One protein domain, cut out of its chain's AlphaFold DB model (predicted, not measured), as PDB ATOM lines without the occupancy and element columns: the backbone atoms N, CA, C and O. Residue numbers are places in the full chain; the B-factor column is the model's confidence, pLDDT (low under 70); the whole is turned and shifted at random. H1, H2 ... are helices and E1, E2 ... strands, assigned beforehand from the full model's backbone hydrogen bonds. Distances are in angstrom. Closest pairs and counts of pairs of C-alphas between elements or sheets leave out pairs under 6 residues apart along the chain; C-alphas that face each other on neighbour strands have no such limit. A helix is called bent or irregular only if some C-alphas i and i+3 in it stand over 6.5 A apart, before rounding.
ATOM      1  N   GLY A  15      29.211 -10.154  22.530       82.62
ATOM      2  CA  GLY A  15      28.775 -10.243  23.920       82.62
ATOM      3  C   GLY A  15      27.293 -10.575  24.095       82.62
ATOM      4  O   GLY A  15      26.452 -10.337  23.227       82.62
ATOM      5  N   ASP A  16      26.937 -11.100  25.274       82.62
ATOM      6  CA  ASP A  16      25.527 -11.291  25.656       82.62
ATOM      7  C   ASP A  16      24.818  -9.956  25.935       82.62
ATOM      8  O   ASP A  16      23.600  -9.863  25.782       82.62
ATOM      9  N   THR A  17      25.569  -8.912  26.290       86.75
ATOM     10  CA  THR A  17      25.066  -7.541  26.479       86.75
ATOM     11  C   THR A  17      24.568  -6.917  25.177       86.75
ATOM     12  O   THR A  17      23.649  -6.100  25.197       86.75
ATOM     13  N   GLU A  18      25.122  -7.335  24.041       85.00
ATOM     14  CA  GLU A  18      24.792  -6.807  22.717       85.00
ATOM     15  C   GLU A  18      23.582  -7.496  22.073       85.00
ATOM     16  O   GLU A  18      22.914  -6.932  21.203       85.00
ATOM     17  N   LYS A  19      23.241  -8.711  22.517       89.81
ATOM     18  CA  LYS A  19      22.097  -9.459  21.982       89.81
ATOM     19  C   LYS A  19      20.776  -8.679  22.073       89.81
ATOM     20  O   LYS A  19      20.104  -8.563  21.046       89.81
ATOM     21  N   PRO A  20      20.359  -8.143  23.244       92.19
ATOM     22  CA  PRO A  20      19.098  -7.412  23.350       92.19
ATOM     23  C   PRO A  20      18.988  -6.176  22.443       92.19
ATOM     24  O   PRO A  20      17.947  -6.038  21.793       92.19
ATOM     25  N   PRO A  21      19.985  -5.267  22.364       91.31
ATOM     26  CA  PRO A  21      19.885  -4.119  21.467       91.31
ATOM     27  C   PRO A  21      19.855  -4.539  19.995       91.31
ATOM     28  O   PRO A  21      19.002  -4.039  19.260       91.31
ATOM     29  N   PHE A  22      20.681  -5.501  19.562       91.12
ATOM     30  CA  PHE A  22      20.633  -5.972  18.174       91.12
ATOM     31  C   PHE A  22      19.315  -6.660  17.827       91.12
ATOM     32  O   PHE A  22      18.793  -6.445  16.736       91.12
ATOM     33  N   LYS A  23      18.719  -7.409  18.761       92.69
ATOM     34  CA  LYS A  23      17.393  -8.000  18.563       92.69
ATOM     35  C   LYS A  23      16.336  -6.923  18.323       92.69
ATOM     36  O   LYS A  23      15.619  -6.999  17.336       92.69
ATOM     37  N   LYS A  24      16.307  -5.866  19.145       93.94
ATOM     38  CA  LYS A  24      15.379  -4.735  18.954       93.94
ATOM     39  C   LYS A  24      15.559  -4.055  17.595       93.94
ATOM     40  O   LYS A  24      14.571  -3.691  16.963       93.94
ATOM     41  N   ILE A  25      16.805  -3.887  17.146       90.75
ATOM     42  CA  ILE A  25      17.108  -3.311  15.828       90.75
ATOM     43  C   ILE A  25      16.585  -4.225  14.717       90.75
ATOM     44  O   ILE A  25      15.917  -3.744  13.804       90.75
ATOM     45  N   LEU A  26      16.845  -5.532  14.794       91.38
ATOM     46  CA  LEU A  26      16.360  -6.496  13.805       91.38
ATOM     47  C   LEU A  26      14.831  -6.548  13.773       91.38
ATOM     48  O   LEU A  26      14.258  -6.450  12.693       91.38
ATOM     49  N   ASP A  27      14.176  -6.614  14.931       91.69
ATOM     50  CA  ASP A  27      12.715  -6.616  15.044       91.69
ATOM     51  C   ASP A  27      12.109  -5.359  14.405       91.69
ATOM     52  O   ASP A  27      11.156  -5.441  13.626       91.69
ATOM     53  N   TYR A  28      12.705  -4.191  14.664       92.00
ATOM     54  CA  TYR A  28      12.293  -2.938  14.037       92.00
ATOM     55  C   TYR A  28      12.476  -2.969  12.514       92.00
ATOM     56  O   TYR A  28      11.533  -2.663  11.783       92.00
ATOM     57  N   LEU A  29      13.643  -3.394  12.020       88.62
ATOM     58  CA  LEU A  29      13.925  -3.493  10.582       88.62
ATOM     59  C   LEU A  29      12.977  -4.470   9.874       88.62
ATOM     60  O   LEU A  29      12.528  -4.197   8.761       88.62
ATOM     61  N   ILE A  30      12.637  -5.584  10.523       89.56
ATOM     62  CA  ILE A  30      11.645  -6.541  10.027       89.56
ATOM     63  C   ILE A  30      10.260  -5.889   9.985       89.56
ATOM     64  O   ILE A  30       9.553  -6.053   8.993       89.56
ATOM     65  N   SER A  31       9.884  -5.124  11.016       91.00
ATOM     66  CA  SER A  31       8.564  -4.483  11.101       91.00
ATOM     67  C   SER A  31       8.304  -3.463   9.986       91.00
ATOM     68  O   SER A  31       7.168  -3.331   9.533       91.00
ATOM     69  N   ILE A  32       9.351  -2.782   9.506       92.19
ATOM     70  CA  ILE A  32       9.255  -1.794   8.419       92.19
ATOM     71  C   ILE A  32       9.568  -2.384   7.035       92.19
ATOM     72  O   ILE A  32       9.419  -1.707   6.018       92.19
ATOM     73  N   SER A  33      10.018  -3.640   6.969       87.12
ATOM     74  CA  SER A  33      10.332  -4.319   5.714       87.12
ATOM     75  C   SER A  33       9.057  -4.803   5.021       87.12
ATOM     76  O   SER A  33       8.233  -5.508   5.596       87.12
ATOM     77  N   SER A  34       8.935  -4.531   3.720       84.25
ATOM     78  CA  SER A  34       7.880  -5.115   2.877       84.25
ATOM     79  C   SER A  34       8.131  -6.589   2.521       84.25
ATOM     80  O   SER A  34       7.262  -7.260   1.961       84.25
ATOM     81  N   LYS A  35       9.323  -7.115   2.838       83.19
ATOM     82  CA  LYS A  35       9.724  -8.500   2.576       83.19
ATOM     83  C   LYS A  35       9.711  -9.316   3.863       83.19
ATOM     84  O   LYS A  35      10.361  -8.954   4.841       83.19
ATOM     85  N   LYS A  36       9.061 -10.482   3.809       82.94
ATOM     86  CA  LYS A  36       9.164 -11.520   4.841       82.94
ATOM     87  C   LYS A  36      10.473 -12.283   4.657       82.94
ATOM     88  O   LYS A  36      10.563 -13.157   3.795       82.94
ATOM     89  N   ILE A  37      11.482 -11.917   5.438       86.00
ATOM     90  CA  ILE A  37      12.793 -12.567   5.452       86.00
ATOM     91  C   ILE A  37      12.939 -13.258   6.812       86.00
ATOM     92  O   ILE A  37      12.796 -12.583   7.828       86.00
ATOM     93  N   PRO A  38      13.187 -14.577   6.862       88.25
ATOM     94  CA  PRO A  38      13.571 -15.255   8.092       88.25
ATOM     95  C   PRO A  38      14.835 -14.634   8.686       88.25
ATOM     96  O   PRO A  38      15.844 -14.480   7.992       88.25
ATOM     97  N   VAL A  39      14.771 -14.293   9.969       88.69
ATOM     98  CA  VAL A  39      15.883 -13.726  10.735       88.69
ATOM     99  C   VAL A  39      16.050 -14.559  11.998       88.69
ATOM    100  O   VAL A  39      15.067 -14.845  12.680       88.69
ATOM    101  N   GLU A  40      17.276 -14.989  12.283       89.06
ATOM    102  CA  GLU A  40      17.606 -15.597  13.578       89.06
ATOM    103  C   GLU A  40      17.814 -14.535  14.651       89.06
ATOM    104  O   GLU A  40      18.303 -13.437  14.373       89.06
ATOM    105  N   ASP A  41      17.519 -14.910  15.896       90.00
ATOM    106  CA  ASP A  41      17.948 -14.132  17.052       90.00
ATOM    107  C   ASP A  41      19.481 -13.952  17.031       90.00
ATOM    108  O   ASP A  41      20.199 -14.890  16.661       90.00
ATOM    109  N   PRO A  42      20.008 -12.783  17.451       92.31
ATOM    110  CA  PRO A  42      21.445 -12.542  17.480       92.31
ATOM    111  C   PRO A  42      22.219 -13.641  18.218       92.31
ATOM    112  O   PRO A  42      21.925 -13.997  19.366       92.31
ATOM    113  N   ILE A  43      23.240 -14.175  17.553       91.69
ATOM    114  CA  ILE A  43      24.061 -15.279  18.040       91.69
ATOM    115  C   ILE A  43      25.322 -14.707  18.686       91.69
ATOM    116  O   ILE A  43      26.174 -14.132  18.014       91.69
ATOM    117  N   ASN A  44      25.464 -14.922  19.991       88.94
ATOM    118  CA  ASN A  44      26.665 -14.528  20.725       88.94
ATOM    119  C   ASN A  44      27.825 -15.485  20.393       88.94
ATOM    120  O   ASN A  44      27.676 -16.701  20.546       88.94
ATOM    121  N   VAL A  45      28.974 -14.940  19.988       87.00
ATOM    122  CA  VAL A  45      30.202 -15.693  19.690       87.00
ATOM    123  C   VAL A  45      31.251 -15.680  20.809       87.00
ATOM    124  O   VAL A  45      32.296 -16.305  20.647       87.00
ATOM    125  N   LYS A  46      30.933 -15.080  21.965       75.88
ATOM    126  CA  LYS A  46      31.702 -15.051  23.221       75.88
ATOM    127  C   LYS A  46      33.162 -14.639  23.036       75.88
ATOM    128  O   LYS A  46      34.038 -15.501  23.093       75.88
ATOM    129  N   GLY A  47      33.411 -13.336  22.876       63.66
ATOM    130  CA  GLY A  47      34.720 -12.698  23.113       63.66
ATOM    131  C   GLY A  47      35.921 -13.375  22.448       63.66
ATOM    132  O   GLY A  47      37.037 -13.357  22.970       63.66
ATOM    133  N   SER A  48      35.711 -14.075  21.333       54.25
ATOM    134  CA  SER A  48      36.812 -14.694  20.625       54.25
ATOM    135  C   SER A  48      37.467 -13.587  19.821       54.25
ATOM    136  O   SER A  48      36.881 -13.167  18.823       54.25
ATOM    137  N   GLY A  49      38.692 -13.184  20.179       56.03
ATOM    138  CA  GLY A  49      39.553 -12.257  19.414       56.03
ATOM    139  C   GLY A  49      39.849 -12.678  17.959       56.03
ATOM    140  O   GLY A  49      40.783 -12.198  17.328       56.03
ATOM    141  N   LYS A  50      39.061 -13.614  17.423       63.50
ATOM    142  CA  LYS A  50      38.910 -14.013  16.033       63.50
ATOM    143  C   LYS A  50      37.443 -13.830  15.636       63.50
ATOM    144  O   LYS A  50      36.681 -14.797  15.569       63.50
ATOM    145  N   CYS A  51      37.062 -12.588  15.343       69.94
ATOM    146  CA  CYS A  51      35.694 -12.179  15.007       69.94
ATOM    147  C   CYS A  51      35.053 -12.955  13.836       69.94
ATOM    148  O   CYS A  51      33.840 -12.924  13.680       69.94
ATOM    149  N   ARG A  52      35.830 -13.681  13.019       76.00
ATOM    150  CA  ARG A  52      35.336 -14.456  11.864       76.00
ATOM    151  C   ARG A  52      35.277 -15.968  12.085       76.00
ATOM    152  O   ARG A  52      34.345 -16.611  11.605       76.00
ATOM    153  N   ASP A  53      36.226 -16.550  12.818       84.38
ATOM    154  CA  ASP A  53      36.372 -18.010  12.914       84.38
ATOM    155  C   ASP A  53      35.149 -18.680  13.542       84.38
ATOM    156  O   ASP A  53      34.695 -19.736  13.087       84.38
ATOM    157  N   MET A  54      34.617 -18.076  14.606       87.88
ATOM    158  CA  MET A  54      33.484 -18.634  15.334       87.88
ATOM    159  C   MET A  54      32.171 -18.514  14.540       87.88
ATOM    160  O   MET A  54      31.520 -19.551  14.362       87.88
ATOM    161  N   PRO A  55      31.815 -17.349  13.953       90.56
ATOM    162  CA  PRO A  55      30.724 -17.261  12.982       90.56
ATOM    163  C   PRO A  55      30.826 -18.289  11.855       90.56
ATOM    164  O   PRO A  55      29.856 -18.993  11.586       90.56
ATOM    165  N   VAL A  56      32.002 -18.453  11.235       90.38
ATOM    166  CA  VAL A  56      32.198 -19.423  10.141       90.38
ATOM    167  C   VAL A  56      31.941 -20.854  10.614       90.38
ATOM    168  O   VAL A  56      31.228 -21.603   9.944       90.38
ATOM    169  N   LYS A  57      32.460 -21.243  11.785       90.88
ATOM    170  CA  LYS A  57      32.210 -22.574  12.364       90.88
ATOM    171  C   LYS A  57      30.727 -22.812  12.634       90.88
ATOM    172  O   LYS A  57      30.237 -23.911  12.362       90.88
ATOM    173  N   ILE A  58      30.013 -21.811  13.149       91.81
ATOM    174  CA  ILE A  58      28.566 -21.899  13.381       91.81
ATOM    175  C   ILE A  58      27.830 -22.018  12.044       91.81
ATOM    176  O   ILE A  58      27.012 -22.925  11.889       91.81
ATOM    177  N   MET A  59      28.186 -21.194  11.052       94.88
ATOM    178  CA  MET A  59      27.615 -21.251   9.705       94.88
ATOM    179  C   MET A  59      27.770 -22.632   9.072       94.88
ATOM    180  O   MET A  59      26.790 -23.222   8.617       94.88
ATOM    181  N   GLN A  60      28.977 -23.194   9.116       94.06
ATOM    182  CA  GLN A  60      29.258 -24.521   8.576       94.06
ATOM    183  C   GLN A  60      28.477 -25.628   9.287       94.06
ATOM    184  O   GLN A  60      27.955 -26.524   8.627       94.06
ATOM    185  N   LYS A  61      28.421 -25.605  10.624       93.69
ATOM    186  CA  LYS A  61      27.811 -26.687  11.409       93.69
ATOM    187  C   LYS A  61      26.285 -26.639  11.411       93.69
ATOM    188  O   LYS A  61      25.667 -27.690  11.292       93.69
ATOM    189  N   ARG A  62      25.694 -25.453  11.570       94.00
ATOM    190  CA  ARG A  62      24.247 -25.286  11.776       94.00
ATOM    191  C   ARG A  62      23.484 -25.132  10.465       94.00
ATOM    192  O   ARG A  62      22.417 -25.716  10.320       94.00
ATOM    193  N   TYR A  63      24.043 -24.387   9.514       94.25
ATOM    194  CA  TYR A  63      23.312 -23.974   8.318       94.25
ATOM    195  C   TYR A  63      23.790 -24.713   7.067       94.25
ATOM    196  O   TYR A  63      23.024 -25.448   6.455       94.25
ATOM    197  N   LEU A  64      25.073 -24.597   6.714       92.00
ATOM    198  CA  LEU A  64      25.574 -25.039   5.404       92.00
ATOM    199  C   LEU A  64      25.621 -26.566   5.226       92.00
ATOM    200  O   LEU A  64      25.562 -27.048   4.099       92.00
ATOM    201  N   LYS A  65      25.741 -27.338   6.314       92.69
ATOM    202  CA  LYS A  65      25.716 -28.814   6.271       92.69
ATOM    203  C   LYS A  65      24.321 -29.412   6.458       92.69
ATOM    204  O   LYS A  65      24.156 -30.619   6.296       92.69
ATOM    205  N   SER A  66      23.329 -28.602   6.823       92.25
ATOM    206  CA  SER A  66      21.977 -29.085   7.092       92.25
ATOM    207  C   SER A  66      21.135 -29.084   5.816       92.25
ATOM    208  O   SER A  66      21.087 -28.100   5.080       92.25
ATOM    209  N   LYS A  67      20.427 -30.195   5.569       92.50
ATOM    210  CA  LYS A  67      19.496 -30.320   4.435       92.50
ATOM    211  C   LYS A  67      18.316 -29.350   4.535       92.50
ATOM    212  O   LYS A  67      17.749 -28.999   3.508       92.50
ATOM    213  N   GLU A  68      17.972 -28.907   5.744       92.00
ATOM    214  CA  GLU A  68      16.889 -27.949   5.990       92.00
ATOM    215  C   GLU A  68      17.135 -26.609   5.286       92.00
ATOM    216  O   GLU A  68      16.201 -25.982   4.787       92.00
ATOM    217  N   PHE A  69      18.402 -26.202   5.178       91.88
ATOM    218  CA  PHE A  69      18.766 -24.899   4.638       91.88
ATOM    219  C   PHE A  69      19.348 -24.945   3.218       91.88
ATOM    220  O   PHE A  69      19.905 -23.956   2.748       91.88
ATOM    221  N   ILE A  70      19.210 -26.068   2.505       91.38
ATOM    222  CA  ILE A  70      19.821 -26.258   1.177       91.38
ATOM    223  C   ILE A  70      19.323 -25.262   0.116       91.38
ATOM    224  O   ILE A  70      20.039 -24.941  -0.830       91.38
ATOM    225  N   ASP A  71      18.103 -24.750   0.286       93.12
ATOM    226  CA  ASP A  71      17.482 -23.777  -0.617       93.12
ATOM    227  C   ASP A  71      17.569 -22.334  -0.094       93.12
ATOM    228  O   ASP A  71      16.871 -21.448  -0.602       93.12
ATOM    229  N   PHE A  72      18.430 -22.078   0.894       93.19
ATOM    230  CA  PHE A  72      18.649 -20.747   1.445       93.19
ATOM    231  C   PHE A  72      19.934 -20.088   0.935       93.19
ATOM    232  O   PHE A  72      20.962 -20.720   0.713       93.19
ATOM    233  N   SER A  73      19.862 -18.767   0.791       92.38
ATOM    234  CA  SER A  73      20.988 -17.856   0.633       92.38
ATOM    235  C   SER A  73      21.061 -16.978   1.879       92.38
ATOM    236  O   SER A  73      20.049 -16.424   2.316       92.38
ATOM    237  N   PHE A  74      22.248 -16.868   2.465       93.88
ATOM    238  CA  PHE A  74      22.439 -16.201   3.748       93.88
ATOM    239  C   PHE A  74      23.013 -14.800   3.573       93.88
ATOM    240  O   PHE A  74      23.984 -14.603   2.846       93.88
ATOM    241  N   ILE A  75      22.442 -13.847   4.302       92.31
ATOM    242  CA  ILE A  75      23.037 -12.540   4.568       92.31
ATOM    243  C   ILE A  75      23.558 -12.597   6.001       92.31
ATOM    244  O   ILE A  75      22.778 -12.756   6.941       92.31
ATOM    245  N   VAL A  76      24.877 -12.520   6.159       92.00
ATOM    246  CA  VAL A  76      25.535 -12.677   7.458       92.00
ATOM    247  C   VAL A  76      26.077 -11.333   7.923       92.00
ATOM    248  O   VAL A  76      26.899 -10.729   7.238       92.00
ATOM    249  N   PHE A  77      25.640 -10.896   9.100       90.81
ATOM    250  CA  PHE A  77      26.179  -9.735   9.800       90.81
ATOM    251  C   PHE A  77      27.013 -10.198  10.990       90.81
ATOM    252  O   PHE A  77      26.632 -11.137  11.689       90.81
ATOM    253  N   ILE A  78      28.147  -9.543  11.217       89.00
ATOM    254  CA  ILE A  78      29.019  -9.797  12.362       89.00
ATOM    255  C   ILE A  78      29.316  -8.440  12.994       89.00
ATOM    256  O   ILE A  78      29.975  -7.611  12.369       89.00
ATOM    257  N   ALA A  79      28.804  -8.223  14.200       87.31
ATOM    258  CA  ALA A  79      29.152  -7.101  15.056       87.31
ATOM    259  C   ALA A  79      30.199  -7.556  16.077       87.31
ATOM    260  O   ALA A  79      30.073  -8.637  16.655       87.31
TER     261      ALA A  79
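Overview. This is residues 15 to 79 of the 97 residues of an uncharacterized protein of Caldicellulosiruptor changbaiensis (UniProt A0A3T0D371). The domain is a flat, open frame with H1 along one side and H2 along the other, and no contact between these two helices. A long link, residues 33 to 52, crosses the gap from the end of H1 to the start of H2, and after H2 the chain turns and folds back as E1, which runs between the two helices, nearer to H2. Residues 31 to 37 and 65 to 71 stick out at the margins. The 65 printed residues hold two named helices and one named strand, in the order H1, H2, E1, and the class is mixed, helices and strands. The whole is only just loose, close to compact, with a radius of gyration of the C-alphas of 13.1 A and spans of 33 by 32 by 13 A.

Arrangement. H1, residues 19 to 32, is apart from H2, residues 53 to 64. The link between them is long, with 20 residues. H2 is irregular, but only just: C-alphas 61 and 64 are 6.6 A apart. A short link of 7 residues joins H2 to E1, residues 72 to 78. One pair of C-alphas of H2 and E1 is within 8 A, that of Pro 55 and Ile 78, 7.7 A apart; centre to centre the two elements are 11.0 A apart. H1 and E1 are apart. E1 pairs with no named strand. In H1 every O i to N i+4 pair is within hydrogen-bond range, and in H2 7 of 8 are.

Along the chain. The printed part begins at Gly 15, with its C-alpha at (28.775, -10.243, 23.920). H1 runs from Lys 19, C-alpha at (22.097, -9.459, 21.982), to Ile 32 and is 20.2 A long from first to last C-alpha. H2 runs from Asp 53, C-alpha at (36.372, -18.010, 12.914), to Leu 64, 14.9 A. E1 runs from Phe 72 to Ile 78, C-alpha at (29.019, -9.797, 12.362), and is 18.6 A long.

Size, cuts and confidence. The two C-alphas farthest apart are those of Ser 34 and Gly 49, 36.4 A. The C-alphas of the first and last printed residues, Gly 15 and Ala 79, are 9.4 A apart. The printed part has no cut. Without the two stretches that stand free, residues 31 to 37 and 65 to 71, the body has 51 residues and spans 28 by 28 by 13 A. The mean pLDDT of the printed part is 87.5, and the model's confidence is low, under 70, at residues 47 to 51, within the long link.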